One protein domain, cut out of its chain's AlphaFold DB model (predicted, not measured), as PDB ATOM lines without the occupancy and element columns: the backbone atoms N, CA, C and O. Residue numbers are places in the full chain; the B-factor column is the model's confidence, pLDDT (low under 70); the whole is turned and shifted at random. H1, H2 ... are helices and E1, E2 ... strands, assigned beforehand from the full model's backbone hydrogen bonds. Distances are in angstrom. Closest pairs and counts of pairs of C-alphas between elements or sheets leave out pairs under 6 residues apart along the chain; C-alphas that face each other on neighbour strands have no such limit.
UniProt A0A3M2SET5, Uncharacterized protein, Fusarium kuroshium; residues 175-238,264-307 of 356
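This is residues 175 to 238 and 264 to 307 of the 356 residues of an uncharacterized protein of Fusarium kuroshium (UniProt A0A3M2SET5). With little regular structure, two small antiparallel sheets, E2-E1-E3 and E4-E5-E6, stand loosely, partly face to face; H1 grazes the first, and residues 283 to 307 have no named element. Of 108 printed residues, 42 lie in E1, E2, H1, E3, E4, E5 and E6, mostly strand. The whole is compact, radius of gyration of the C-alphas 14.2 A, spanning 40 by 33 by 31 A.

E1, residues 185 to 191, and E2, residues 193 to 200, form a hairpin; N 187 and O 198, 2.8 A, are within hydrogen-bond range. H1, residues 206 to 211, only grazes this sheet; 0 of 2 O i to N i+4 pairs but 3 of 3 O i to N i+3 pairs are within range. E3, residues 217 to 222, is antiparallel to E1, with N 186 and O 221 2.9 A apart. E2, H1 and E3 make a split strand-helix-strand unit, E1 between the two strands, its crossover right-handed. E4, residues 229 to 234, is antiparallel to E5, residues 270 to 274; N 233 and O 271 are 2.8 A apart. E5 and E6, residues 279 to 282, form a hairpin, with N 270 and O 282 2.8 A apart. The closest C-alphas of E2 and E6, Pro 194 and Phe 282, are 6.5 A apart.

E1, 20.2 A long, begins at C-alpha 185 (279.835, 345.387, 245.192); E6 ends at C-alpha 282 (291.662, 352.853, 244.838).

Residues 239 to 263 are not printed, a gap of 7.9 A between C-alphas 238 and 264. In the printed part the model's pLDDT is under 70 in 35 residues, among them 284 to 307.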
ATOM      1  N   LEU A 175     290.175 336.639 236.205       70.25
ATOM      2  CA  LEU A 175     289.102 337.317 235.489       70.25
ATOM      3  C   LEU A 175     288.297 338.159 236.479       70.25
ATOM      4  O   LEU A 175     287.595 337.624 237.330       70.25
ATOM      5  N   PHE A 176     288.351 339.477 236.326       78.81
ATOM      6  CA  PHE A 176     287.531 340.400 237.103       78.81
ATOM      7  C   PHE A 176     286.233 340.715 236.343       78.81
ATOM      8  O   PHE A 176     286.240 341.486 235.383       78.81
ATOM      9  N   GLN A 177     285.123 340.082 236.734       83.31
ATOM     10  CA  GLN A 177     283.799 340.295 236.136       83.31
ATOM     11  C   GLN A 177     283.026 341.361 236.925       83.31
ATOM     12  O   GLN A 177     282.457 341.058 237.961       83.31
ATOM     13  N   TYR A 178     282.997 342.606 236.447       82.56
ATOM     14  CA  TYR A 178     282.574 343.752 237.274       82.56
ATOM     15  C   TYR A 178     281.230 344.403 236.908       82.56
ATOM     16  O   TYR A 178     280.793 345.308 237.603       82.56
ATOM     17  N   ASN A 179     280.576 343.967 235.828       89.56
ATOM     18  CA  ASN A 179     279.305 344.532 235.341       89.56
ATOM     19  C   ASN A 179     278.229 343.460 235.108       89.56
ATOM     20  O   ASN A 179     277.332 343.650 234.283       89.56
ATOM     21  N   ARG A 180     278.343 342.296 235.759       90.25
ATOM     22  CA  ARG A 180     277.275 341.296 235.663       90.25
ATOM     23  C   ARG A 180     276.092 341.723 236.542       90.25
ATOM     24  O   ARG A 180     276.335 342.365 237.561       90.25
ATOM     25  N   PRO A 181     274.841 341.396 236.172       87.88
ATOM     26  CA  PRO A 181     273.660 341.800 236.940       87.88
ATOM     27  C   PRO A 181     273.671 341.330 238.397       87.88
ATOM     28  O   PRO A 181     273.044 341.947 239.248       87.88
ATOM     29  N   GLU A 182     274.385 340.242 238.683       91.94
ATOM     30  CA  GLU A 182     274.487 339.649 240.015       91.94
ATOM     31  C   GLU A 182     275.523 340.349 240.910       91.94
ATOM     32  O   GLU A 182     275.632 340.007 242.088       91.94
ATOM     33  N   ILE A 183     276.306 341.292 240.364       92.56
ATOM     34  CA  ILE A 183     277.343 341.997 241.119       92.56
ATOM     35  C   ILE A 183     276.711 343.059 242.021       92.56
ATOM     36  O   ILE A 183     276.060 343.984 241.545       92.56
ATOM     37  N   THR A 184     276.963 342.952 243.324       93.19
ATOM     38  CA  THR A 184     276.428 343.842 244.370       93.19
ATOM     39  C   THR A 184     277.471 344.810 244.928       93.19
ATOM     40  O   THR A 184     277.136 345.785 245.597       93.19
ATOM     41  N   GLY A 185     278.753 344.574 244.654       90.38
ATOM     42  CA  GLY A 185     279.835 345.387 245.192       90.38
ATOM     43  C   GLY A 185     281.194 345.001 244.634       90.38
ATOM     44  O   GLY A 185     281.345 344.017 243.914       90.38
ATOM     45  N   ILE A 186     282.208 345.793 244.962       91.00
ATOM     46  CA  ILE A 186     283.584 345.583 244.515       91.00
ATOM     47  C   ILE A 186     284.519 345.754 245.705       91.00
ATOM     48  O   ILE A 186     284.402 346.729 246.438       91.00
ATOM     49  N   SER A 187     285.477 344.843 245.861       89.00
ATOM     50  CA  SER A 187     286.599 345.006 246.786       89.00
ATOM     51  C   SER A 187     287.915 345.142 246.035       89.00
ATOM     52  O   SER A 187     288.210 344.367 245.123       89.00
ATOM     53  N   VAL A 188     288.744 346.101 246.449       86.88
ATOM     54  CA  VAL A 188     290.106 346.271 245.925       86.88
ATOM     55  C   VAL A 188     291.115 346.204 247.065       86.88
ATOM     56  O   VAL A 188     291.060 346.994 248.006       86.88
ATOM     57  N   CYS A 189     292.049 345.261 246.973       81.75
ATOM     58  CA  CYS A 189     293.171 345.129 247.895       81.75
ATOM     59  C   CYS A 189     294.275 346.101 247.483       81.75
ATOM     60  O   CYS A 189     294.742 346.037 246.344       81.75
ATOM     61  N   CYS A 190     294.732 346.953 248.395       79.25
ATOM     62  CA  CYS A 190     295.760 347.957 248.138       79.25
ATOM     63  C   CYS A 190     296.956 347.785 249.085       79.25
ATOM     64  O   CYS A 190     296.766 347.658 250.292       79.25
ATOM     65  N   ASN A 191     298.177 347.831 248.541       67.50
ATOM     66  CA  ASN A 191     299.410 348.055 249.305       67.50
ATOM     67  C   ASN A 191     300.512 348.658 248.424       67.50
ATOM     68  O   ASN A 191     301.206 347.970 247.672       67.50
ATOM     69  N   PRO A 192     300.696 349.972 248.505       64.69
ATOM     70  CA  PRO A 192     299.632 350.973 248.508       64.69
ATOM     71  C   PRO A 192     299.021 351.170 247.098       64.69
ATOM     72  O   PRO A 192     298.045 351.894 246.922       64.69
ATOM     73  N   ALA A 193     299.561 350.501 246.075       70.56
ATOM     74  CA  ALA A 193     298.922 350.360 244.767       70.56
ATOM     75  C   ALA A 193     297.872 349.226 244.787       70.56
ATOM     76  O   ALA A 193     297.982 348.327 245.627       70.56
ATOM     77  N   PRO A 194     296.894 349.211 243.860       76.56
ATOM     78  CA  PRO A 194     295.977 348.085 243.702       76.56
ATOM     79  C   PRO A 194     296.732 346.785 243.396       76.56
ATOM     80  O   PRO A 194     297.532 346.728 242.459       76.56
ATOM     81  N   LEU A 195     296.468 345.743 244.183       74.06
ATOM     82  CA  LEU A 195     297.093 344.421 244.082       74.06
ATOM     83  C   LEU A 195     296.118 343.343 243.613       74.06
ATOM     84  O   LEU A 195     296.496 342.468 242.835       74.06
ATOM     85  N   ARG A 196     294.879 343.376 244.115       79.00
ATOM     86  CA  ARG A 196     293.834 342.393 243.803       79.00
ATOM     87  C   ARG A 196     292.481 343.076 243.691       79.00
ATOM     88  O   ARG A 196     292.226 344.063 244.373       79.00
ATOM     89  N   PHE A 197     291.631 342.513 242.844       85.44
ATOM     90  CA  PHE A 197     290.270 342.970 242.594       85.44
ATOM     91  C   PHE A 197     289.321 341.804 242.822       85.44
ATOM     92  O   PHE A 197     289.636 340.679 242.433       85.44
ATOM     93  N   HIS A 198     288.171 342.090 243.417       87.50
ATOM     94  CA  HIS A 198     287.114 341.119 243.652       87.50
ATOM     95  C   HIS A 198     285.750 341.757 243.407       87.50
ATOM     96  O   HIS A 198     285.536 342.908 243.791       87.50
ATOM     97  N   ALA A 199     284.854 341.044 242.730       91.00
ATOM     98  CA  ALA A 199     283.496 341.501 242.455       91.00
ATOM     99  C   ALA A 199     282.528 340.625 243.251       91.00
ATOM    100  O   ALA A 199     282.525 339.408 243.083       91.00
ATOM    101  N   HIS A 200     281.743 341.257 244.119       91.38
ATOM    102  CA  HIS A 200     280.870 340.583 245.071       91.38
ATOM    103  C   HIS A 200     279.544 340.209 244.442       91.38
ATOM    104  O   HIS A 200     278.990 340.986 243.671       91.38
ATOM    105  N   THR A 201     279.014 339.056 244.836       91.69
ATOM    106  CA  THR A 201     277.626 338.646 244.582       91.69
ATOM    107  C   THR A 201     276.899 338.431 245.911       91.69
ATOM    108  O   THR A 201     277.502 338.505 246.978       91.69
ATOM    109  N   SER A 202     275.592 338.164 245.891       86.50
ATOM    110  CA  SER A 202     274.829 337.896 247.122       86.50
ATOM    111  C   SER A 202     275.239 336.613 247.859       86.50
ATOM    112  O   SER A 202     275.040 336.529 249.067       86.50
ATOM    113  N   ASN A 203     275.816 335.634 247.154       86.88
ATOM    114  CA  ASN A 203     276.219 334.328 247.695       86.88
ATOM    115  C   ASN A 203     277.743 334.154 247.700       86.88
ATOM    116  O   ASN A 203     278.251 333.050 247.507       86.88
ATOM    117  N   ASP A 204     278.465 335.260 247.806       85.38
ATOM    118  CA  ASP A 204     279.902 335.274 247.600       85.38
ATOM    119  C   ASP A 204     280.669 334.581 248.731       85.38
ATOM    120  O   ASP A 204     280.316 334.693 249.907       85.38
ATOM    121  N   ASP A 205     281.737 333.873 248.368       84.69
ATOM    122  CA  ASP A 205     282.651 333.278 249.339       84.69
ATOM    123  C   ASP A 205     283.658 334.338 249.792       84.69
ATOM    124  O   ASP A 205     284.422 334.863 248.986       84.69
ATOM    125  N   LEU A 206     283.674 334.644 251.089       86.44
ATOM    126  CA  LEU A 206     284.539 335.672 251.673       86.44
ATOM    127  C   LEU A 206     285.919 335.140 252.098       86.44
ATOM    128  O   LEU A 206     286.754 335.922 252.556       86.44
ATOM    129  N   SER A 207     286.199 333.844 251.918       81.62
ATOM    130  CA  SER A 207     287.475 333.214 252.301       81.62
ATOM    131  C   SER A 207     288.702 333.832 251.617       81.62
ATOM    132  O   SER A 207     289.824 333.751 252.120       81.62
ATOM    133  N   PHE A 208     288.527 334.525 250.485       78.25
ATOM    134  CA  PHE A 208     289.637 335.192 249.802       78.25
ATOM    135  C   PHE A 208     290.303 336.280 250.664       78.25
ATOM    136  O   PHE A 208     291.492 336.560 250.451       78.25
ATOM    137  N   TYR A 209     289.589 336.858 251.640       80.19
ATOM    138  CA  TYR A 209     290.152 337.804 252.608       80.19
ATOM    139  C   TYR A 209     291.221 337.163 253.505       80.19
ATOM    140  O   TYR A 209     292.155 337.853 253.911       80.19
ATOM    141  N   ASP A 210     291.181 335.851 253.734       78.88
ATOM    142  CA  ASP A 210     292.191 335.158 254.548       78.88
ATOM    143  C   ASP A 210     293.560 335.130 253.852       78.88
ATOM    144  O   ASP A 210     294.612 335.067 254.484       78.88
ATOM    145  N   SER A 211     293.565 335.250 252.521       76.25
ATOM    146  CA  SER A 211     294.775 335.277 251.693       76.25
ATOM    147  C   SER A 211     295.352 336.686 251.477       76.25
ATOM    148  O   SER A 211     296.105 336.911 250.515       76.25
ATOM    149  N   THR A 212     294.969 337.652 252.322       77.25
ATOM    150  CA  THR A 212     295.403 339.054 252.227       77.25
ATOM    151  C   THR A 212     296.913 339.171 252.445       77.25
ATOM    152  O   THR A 212     297.424 338.693 253.457       77.25
ATOM    153  N   PRO A 213     297.661 339.803 251.522       73.56
ATOM    154  CA  PRO A 213     299.091 340.016 251.719       73.56
ATOM    155  C   PRO A 213     299.372 340.925 252.922       73.56
ATOM    156  O   PRO A 213     298.591 341.827 253.225       73.56
ATOM    157  N   TYR A 214     300.527 340.733 253.561       70.81
ATOM    158  CA  TYR A 214     300.990 341.582 254.664       70.81
ATOM    159  C   TYR A 214     300.983 343.076 254.275       70.81
ATOM    160  O   TYR A 214     301.209 343.419 253.108       70.81
ATOM    161  N   ASP A 215     300.669 343.950 255.235       75.50
ATOM    162  CA  ASP A 215     300.502 345.406 255.062       75.50
ATOM    163  C   ASP A 215     299.502 345.832 253.967       75.50
ATOM    164  O   ASP A 215     299.579 346.939 253.436       75.50
ATOM    165  N   SER A 216     298.555 344.961 253.602       76.25
ATOM    166  CA  SER A 216     297.531 345.272 252.601       76.25
ATOM    167  C   SER A 216     296.163 345.493 253.220       76.25
ATOM    168  O   SER A 216     295.779 344.834 254.181       76.25
ATOM    169  N   THR A 217     295.396 346.406 252.630       80.00
ATOM    170  CA  THR A 217     294.031 346.709 253.065       80.00
ATOM    171  C   THR A 217     293.056 346.488 251.925       80.00
ATOM    172  O   THR A 217     293.303 346.912 250.796       80.00
ATOM    173  N   TRP A 218     291.930 345.847 252.221       82.94
ATOM    174  CA  TRP A 218     290.812 345.764 251.294       82.94
ATOM    175  C   TRP A 218     289.860 346.934 251.490       82.94
ATOM    176  O   TRP A 218     289.464 347.241 252.611       82.94
ATOM    177  N   VAL A 219     289.465 347.552 250.385       84.38
ATOM    178  CA  VAL A 219     288.426 348.578 250.356       84.38
ATOM    179  C   VAL A 219     287.222 347.991 249.639       84.38
ATOM    180  O   VAL A 219     287.285 347.775 248.429       84.38
ATOM    181  N   TYR A 220     286.157 347.708 250.391       86.75
ATOM    182  CA  TYR A 220     284.866 347.290 249.848       86.75
ATOM    183  C   TYR A 220     284.033 348.513 249.469       86.75
ATOM    184  O   TYR A 220     283.978 349.502 250.197       86.75
ATOM    185  N   THR A 221     283.363 348.452 248.327       87.94
ATOM    186  CA  THR A 221     282.434 349.478 247.871       87.94
ATOM    187  C   THR A 221     281.179 348.813 247.308       87.94
ATOM    188  O   THR A 221     281.263 348.164 246.262       87.94
ATOM    189  N   PRO A 222     280.008 348.992 247.944       90.25
ATOM    190  CA  PRO A 222     278.754 348.499 247.393       90.25
ATOM    191  C   PRO A 222     278.364 349.287 246.136       90.25
ATOM    192  O   PRO A 222     278.583 350.507 246.040       90.25
ATOM    193  N   LEU A 223     277.770 348.574 245.183       87.81
ATOM    194  CA  LEU A 223     277.128 349.133 244.001       87.81
ATOM    195  C   LEU A 223     275.621 349.202 244.245       87.81
ATOM    196  O   LEU A 223     275.029 348.280 244.805       87.81
ATOM    197  N   ASN A 224     275.000 350.302 243.833       90.44
ATOM    198  CA  ASN A 224     273.548 350.424 243.870       90.44
ATOM    199  C   ASN A 224     272.901 349.517 242.815       90.44
ATOM    200  O   ASN A 224     273.543 349.063 241.863       90.44
ATOM    201  N   GLU A 225     271.590 349.321 242.927       89.88
ATOM    202  CA  GLU A 225     270.821 348.641 241.891       89.88
ATOM    203  C   GLU A 225     271.024 349.326 240.526       89.88
ATOM    204  O   GLU A 225     270.963 350.555 240.406       89.88
ATOM    205  N   ASN A 226     271.298 348.528 239.488       90.00
ATOM    206  CA  ASN A 226     271.616 348.987 238.129       90.00
ATOM    207  C   ASN A 226     272.847 349.913 238.018       90.00
ATOM    208  O   ASN A 226     273.054 350.554 236.976       90.00
ATOM    209  N   GLU A 227     273.671 350.008 239.062       90.12
ATOM    210  CA  GLU A 227     274.948 350.703 239.001       90.12
ATOM    211  C   GLU A 227     275.999 349.813 238.338       90.12
ATOM    212  O   GLU A 227     276.217 348.669 238.721       90.12
ATOM    213  N   ARG A 228     276.667 350.349 237.319       89.56
ATOM    214  CA  ARG A 228     277.697 349.641 236.558       89.56
ATOM    215  C   ARG A 228     278.870 350.552 236.262       89.56
ATOM    216  O   ARG A 228     278.695 351.750 236.032       89.56
ATOM    217  N   ILE A 229     280.061 349.978 236.191       89.06
ATOM    218  CA  ILE A 229     281.272 350.695 235.801       89.06
ATOM    219  C   ILE A 229     281.214 350.988 234.301       89.06
ATOM    220  O   ILE A 229     281.128 350.084 233.474       89.06
ATOM    221  N   MET A 230     281.299 352.263 233.945       89.25
ATOM    222  CA  MET A 230     281.331 352.739 232.562       89.25
ATOM    223  C   MET A 230     282.753 353.019 232.087       89.25
ATOM    224  O   MET A 230     283.082 352.726 230.940       89.25
ATOM    225  N   CYS A 231     283.599 353.557 232.967       82.62
ATOM    226  CA  CYS A 231     284.977 353.896 232.632       82.62
ATOM    227  C   CYS A 231     285.925 353.429 233.732       82.62
ATOM    228  O   CYS A 231     285.630 353.549 234.923       82.62
ATOM    229  N   ILE A 232     287.094 352.948 233.319       83.00
ATOM    230  CA  ILE A 232     288.208 352.641 234.210       83.00
ATOM    231  C   ILE A 232     289.345 353.580 233.840       83.00
ATOM    232  O   ILE A 232     289.866 353.535 232.724       83.00
ATOM    233  N   TRP A 233     289.730 354.424 234.784       76.44
ATOM    234  CA  TRP A 233     290.853 355.333 234.645       76.44
ATOM    235  C   TRP A 233     292.016 354.810 235.468       76.44
ATOM    236  O   TRP A 233     291.832 354.300 236.571       76.44
ATOM    237  N   MET A 234     293.228 354.973 234.958       72.44
ATOM    238  CA  MET A 234     294.428 354.710 235.736       72.44
ATOM    239  C   MET A 234     295.306 355.950 235.734       72.44
ATOM    240  O   MET A 234     295.565 356.550 234.689       72.44
ATOM    241  N   ARG A 235     295.814 356.305 236.913       67.69
ATOM    242  CA  ARG A 235     296.858 357.314 237.039       67.69
ATOM    243  C   ARG A 235     298.137 356.786 236.388       67.69
ATOM    244  O   ARG A 235     298.731 355.818 236.860       67.69
ATOM    245  N   ALA A 236     298.550 357.422 235.294       53.06
ATOM    246  CA  ALA A 236     299.779 357.072 234.600       53.06
ATOM    247  C   ALA A 236     301.001 357.336 235.491       53.06
ATOM    248  O   ALA A 236     301.134 358.403 236.092       53.06
ATOM    249  N   ARG A 237     301.933 356.380 235.524       49.88
ATOM    250  CA  ARG A 237     303.292 356.625 236.003       49.88
ATOM    251  C   ARG A 237     304.003 357.494 234.967       49.88
ATOM    252  O   ARG A 237     304.057 357.123 233.795       49.88
ATOM    253  N   THR A 238     304.604 358.605 235.380       43.75
ATOM    254  CA  THR A 238     305.600 359.296 234.556       43.75
ATOM    255  C   THR A 238     306.765 358.335 234.318       43.75
ATOM    256  O   THR A 238     307.563 358.041 235.209       43.75
ATOM    257  N   VAL A 264     307.172 363.114 241.862       39.06
ATOM    258  CA  VAL A 264     308.103 362.026 241.513       39.06
ATOM    259  C   VAL A 264     307.756 360.711 242.237       39.06
ATOM    260  O   VAL A 264     308.139 359.638 241.773       39.06
ATOM    261  N   ARG A 265     306.981 360.764 243.334       43.59
ATOM    262  CA  ARG A 265     306.679 359.613 244.216       43.59
ATOM    263  C   ARG A 265     305.274 359.004 244.076       43.59
ATOM    264  O   ARG A 265     304.923 358.116 244.849       43.59
ATOM    265  N   ARG A 266     304.459 359.423 243.100       51.78
ATOM    266  CA  ARG A 266     303.062 358.954 242.988       51.78
ATOM    267  C   ARG A 266     302.980 357.474 242.578       51.78
ATOM    268  O   ARG A 266     303.374 357.103 241.473       51.78
ATOM    269  N   GLN A 267     302.442 356.643 243.470       57.03
ATOM    270  CA  GLN A 267     302.115 355.232 243.227       57.03
ATOM    271  C   GLN A 267     300.854 355.092 242.353       57.03
ATOM    272  O   GLN A 267     300.098 356.056 242.183       57.03
ATOM    273  N   TYR A 268     300.650 353.915 241.749       62.94
ATOM    274  CA  TYR A 268     299.496 353.663 240.880       62.94
ATOM    275  C   TYR A 268     298.180 353.816 241.649       62.94
ATOM    276  O   TYR A 268     298.041 353.315 242.761       62.94
ATOM    277  N   ALA A 269     297.217 354.470 241.005       73.88
ATOM    278  CA  ALA A 269     295.839 354.568 241.459       73.88
ATOM    279  C   ALA A 269     294.905 354.238 240.293       73.88
ATOM    280  O   ALA A 269     295.212 354.555 239.136       73.88
ATOM    281  N   ILE A 270     293.777 353.613 240.602       77.31
ATOM    282  CA  ILE A 270     292.719 353.265 239.657       77.31
ATOM    283  C   ILE A 270     291.425 353.944 240.090       77.31
ATOM    284  O   ILE A 270     291.163 354.085 241.280       77.31
ATOM    285  N   VAL A 271     290.634 354.390 239.120       83.56
ATOM    286  CA  VAL A 271     289.322 354.979 239.366       83.56
ATOM    287  C   VAL A 271     288.282 354.266 238.523       83.56
ATOM    288  O   VAL A 271     288.432 354.175 237.303       83.56
ATOM    289  N   PHE A 272     287.213 353.804 239.160       84.94
ATOM    290  CA  PHE A 272     286.018 353.326 238.479       84.94
ATOM    291  C   PHE A 272     284.969 354.430 238.458       84.94
ATOM    292  O   PHE A 272     284.555 354.924 239.501       84.94
ATOM    293  N   GLN A 273     284.547 354.818 237.261       85.06
ATOM    294  CA  GLN A 273     283.426 355.727 237.060       85.06
ATOM    295  C   GLN A 273     282.182 354.911 236.755       85.06
ATOM    296  O   GLN A 273     282.200 354.095 235.827       85.06
ATOM    297  N   THR A 274     281.098 355.150 237.482       88.31
ATOM    298  CA  THR A 274     279.837 354.432 237.280       88.31
ATOM    299  C   THR A 274     278.866 355.210 236.392       88.31
ATOM    300  O   THR A 274     278.984 356.424 236.213       88.31
ATOM    301  N   ASN A 275     277.883 354.514 235.814       88.25
ATOM    302  CA  ASN A 275     276.784 355.125 235.052       88.25
ATOM    303  C   ASN A 275     275.907 356.069 235.892       88.25
ATOM    304  O   ASN A 275     275.183 356.876 235.319       88.25
ATOM    305  N   GLN A 276     275.974 355.975 237.221       89.12
ATOM    306  CA  GLN A 276     275.258 356.847 238.156       89.12
ATOM    307  C   GLN A 276     276.107 358.052 238.603       89.12
ATOM    308  O   GLN A 276     275.706 358.809 239.481       89.12
ATOM    309  N   GLY A 277     277.284 358.254 238.000       79.94
ATOM    310  CA  GLY A 277     278.147 359.401 238.274       79.94
ATOM    311  C   GLY A 277     279.024 359.262 239.521       79.94
ATOM    312  O   GLY A 277     279.693 360.232 239.881       79.94
ATOM    313  N   ARG A 278     279.065 358.084 240.165       83.88
ATOM    314  CA  ARG A 278     279.995 357.813 241.272       83.88
ATOM    315  C   ARG A 278     281.404 357.565 240.739       83.88
ATOM    316  O   ARG A 278     281.591 356.977 239.673       83.88
ATOM    317  N   MET A 279     282.391 358.006 241.515       80.50
ATOM    318  CA  MET A 279     283.816 357.805 241.255       80.50
ATOM    319  C   MET A 279     284.415 357.017 242.417       80.50
ATOM    320  O   MET A 279     284.404 357.485 243.550       80.50
ATOM    321  N   LEU A 280     284.923 355.819 242.137       82.69
ATOM    322  CA  LEU A 280     285.497 354.913 243.130       82.69
ATOM    323  C   LEU A 280     287.007 354.865 242.933       82.69
ATOM    324  O   LEU A 280     287.480 354.318 241.937       82.69
ATOM    325  N   LEU A 281     287.759 355.479 243.839       81.88
ATOM    326  CA  LEU A 281     289.211 355.592 243.757       81.88
ATOM    327  C   LEU A 281     289.886 354.555 244.657       81.88
ATOM    328  O   LEU A 281     289.597 354.485 245.848       81.88
ATOM    329  N   PHE A 282     290.859 353.830 244.105       80.75
ATOM    330  CA  PHE A 282     291.662 352.853 244.838       80.75
ATOM    331  C   PHE A 282     293.159 353.046 244.564       80.75
ATOM    332  O   PHE A 282     293.579 353.218 243.415       80.75
ATOM    333  N   GLY A 283     293.976 352.973 245.614       71.06
ATOM    334  CA  GLY A 283     295.427 353.179 245.559       71.06
ATOM    335  C   GLY A 283     295.875 354.645 245.671       71.06
ATOM    336  O   GLY A 283     295.129 355.568 245.348       71.06
ATOM    337  N   GLY A 284     297.099 354.881 246.160       65.75
ATOM    338  CA  GLY A 284     297.593 356.228 246.493       65.75
ATOM    339  C   GLY A 284     298.765 356.223 247.480       65.75
ATOM    340  O   GLY A 284     299.114 355.180 248.004       65.75
ATOM    341  N   GLN A 285     299.422 357.368 247.695       52.47
ATOM    342  CA  GLN A 285     300.647 357.448 248.505       52.47
ATOM    343  C   GLN A 285     300.386 357.217 250.001       52.47
ATOM    344  O   GLN A 285     299.493 357.825 250.586       52.47
ATOM    345  N   TRP A 286     301.250 356.411 250.622       40.69
ATOM    346  CA  TRP A 286     301.406 356.332 252.074       40.69
ATOM    347  C   TRP A 286     302.214 357.552 252.548       40.69
ATOM    348  O   TRP A 286     303.422 357.629 252.319       40.69
ATOM    349  N   ILE A 287     301.567 358.532 253.180       39.56
ATOM    350  CA  ILE A 287     302.263 359.510 254.025       39.56
ATOM    351  C   ILE A 287     301.742 359.305 255.436       39.56
ATOM    352  O   ILE A 287     300.673 359.811 255.754       39.56
ATOM    353  N   GLY A 288     302.487 358.526 256.228       38.78
ATOM    354  CA  GLY A 288     302.658 358.583 257.689       38.78
ATOM    355  C   GLY A 288     301.460 358.631 258.646       38.78
ATOM    356  O   GLY A 288     301.671 358.368 259.818       38.78
ATOM    357  N   THR A 289     300.244 358.964 258.220       35.78
ATOM    358  CA  THR A 289     299.012 359.008 259.023       35.78
ATOM    359  C   THR A 289     297.720 359.151 258.200       35.78
ATOM    360  O   THR A 289     296.661 359.070 258.808       35.78
ATOM    361  N   LYS A 290     297.713 359.324 256.866       35.19
ATOM    362  CA  LYS A 290     296.440 359.411 256.109       35.19
ATOM    363  C   LYS A 290     296.556 358.969 254.646       35.19
ATOM    364  O   LYS A 290     297.395 359.465 253.900       35.19
ATOM    365  N   TRP A 291     295.640 358.096 254.227       37.47
ATOM    366  CA  TRP A 291     295.316 357.786 252.829       37.47
ATOM    367  C   TRP A 291     294.563 358.954 252.176       37.47
ATOM    368  O   TRP A 291     293.414 358.809 251.791       37.47
ATOM    369  N   MET A 292     295.154 360.143 252.076       40.50
ATOM    370  CA  MET A 292     294.471 361.271 251.434       40.50
ATOM    371  C   MET A 292     295.460 362.192 250.737       40.50
ATOM    372  O   MET A 292     296.036 363.092 251.335       40.50
ATOM    373  N   ALA A 293     295.622 361.973 249.438       39.59
ATOM    374  CA  ALA A 293     296.094 363.003 248.524       39.59
ATOM    375  C   ALA A 293     295.499 362.737 247.138       39.59
ATOM    376  O   ALA A 293     296.185 362.379 246.173       39.59
ATOM    377  N   VAL A 294     294.179 362.878 247.050       41.56
ATOM    378  CA  VAL A 294     293.555 363.306 245.802       41.56
ATOM    379  C   VAL A 294     292.999 364.688 246.040       41.56
ATOM    380  O   VAL A 294     292.471 364.977 247.106       41.56
ATOM    381  N   ASP A 295     293.246 365.536 245.052       45.31
ATOM    382  CA  ASP A 295     292.882 366.937 244.982       45.31
ATOM    383  C   ASP A 295     291.422 367.124 245.421       45.31
ATOM    384  O   ASP A 295     290.491 366.845 244.666       45.31
ATOM    385  N   GLN A 296     291.230 367.523 246.681       41.88
ATOM    386  CA  GLN A 296     289.912 367.647 247.308       41.88
ATOM    387  C   GLN A 296     289.045 368.665 246.545       41.88
ATOM    388  O   GLN A 296     287.824 368.551 246.518       41.88
ATOM    389  N   ALA A 297     289.688 369.591 245.823       42.50
ATOM    390  CA  ALA A 297     289.051 370.566 244.946       42.50
ATOM    391  C   ALA A 297     288.472 369.970 243.645       42.50
ATOM    392  O   ALA A 297     287.591 370.578 243.040       42.50
ATOM    393  N   ALA A 298     288.936 368.797 243.200       40.22
ATOM    394  CA  ALA A 298     288.447 368.134 241.985       40.22
ATOM    395  C   ALA A 298     287.357 367.084 242.267       40.22
ATOM    396  O   ALA A 298     286.750 366.544 241.338       40.22
ATOM    397  N   CYS A 299     287.118 366.765 243.541       40.59
ATOM    398  CA  CYS A 299     286.176 365.736 243.942       40.59
ATOM    399  C   CYS A 299     284.772 366.326 244.119       40.59
ATOM    400  O   CYS A 299     284.536 367.136 245.009       40.59
ATOM    401  N   LYS A 300     283.815 365.902 243.285       42.41
ATOM    402  CA  LYS A 300     282.403 366.295 243.444       42.41
ATOM    403  C   LYS A 300     281.736 365.606 244.646       42.41
ATOM    404  O   LYS A 300     280.802 366.160 245.213       42.41
ATOM    405  N   TYR A 301     282.210 364.413 245.015       46.19
ATOM    406  CA  TYR A 301     281.692 363.609 246.126       46.19
ATOM    407  C   TYR A 301     282.860 362.913 246.833       46.19
ATOM    408  O   TYR A 301     283.374 361.910 246.337       46.19
ATOM    409  N   ASP A 302     283.301 363.467 247.962       46.84
ATOM    410  CA  ASP A 302     284.378 362.902 248.775       46.84
ATOM    411  C   ASP A 302     283.811 361.845 249.730       46.84
ATOM    412  O   ASP A 302     283.103 362.171 250.678       46.84
ATOM    413  N   ILE A 303     284.095 360.576 249.435       49.28
ATOM    414  CA  ILE A 303     283.769 359.424 250.291       49.28
ATOM    415  C   ILE A 303     285.020 358.839 250.957       49.28
ATOM    416  O   ILE A 303     284.954 357.782 251.582       49.28
ATOM    417  N   SER A 304     286.180 359.492 250.804       45.22
ATOM    418  CA  SER A 304     287.397 359.132 251.532       45.22
ATOM    419  C   SER A 304     287.318 359.725 252.937       45.22
ATOM    420  O   SER A 304     288.008 360.676 253.285       45.22
ATOM    421  N   GLU A 305     286.383 359.210 253.736       46.97
ATOM    422  CA  GLU A 305     286.095 359.761 255.056       46.97
ATOM    423  C   GLU A 305     287.314 359.629 255.982       46.97
ATOM    424  O   GLU A 305     287.775 358.536 256.308       46.97
ATOM    425  N   ALA A 306     287.842 360.772 256.424       42.84
ATOM    426  CA  ALA A 306     288.853 360.855 257.480       42.84
ATOM    427  C   ALA A 306     288.256 361.052 258.881       42.84
ATOM    428  O   ALA A 306     288.994 360.961 259.864       42.84
ATOM    429  N   CYS A 307     286.963 361.368 258.952       46.16
ATOM    430  CA  CYS A 307     286.176 361.624 260.154       46.16
ATOM    431  C   CYS A 307     284.707 361.283 259.856       46.16
ATOM    432  O   CYS A 307     284.286 361.379 258.704       46.16
TER     433      CYS A 307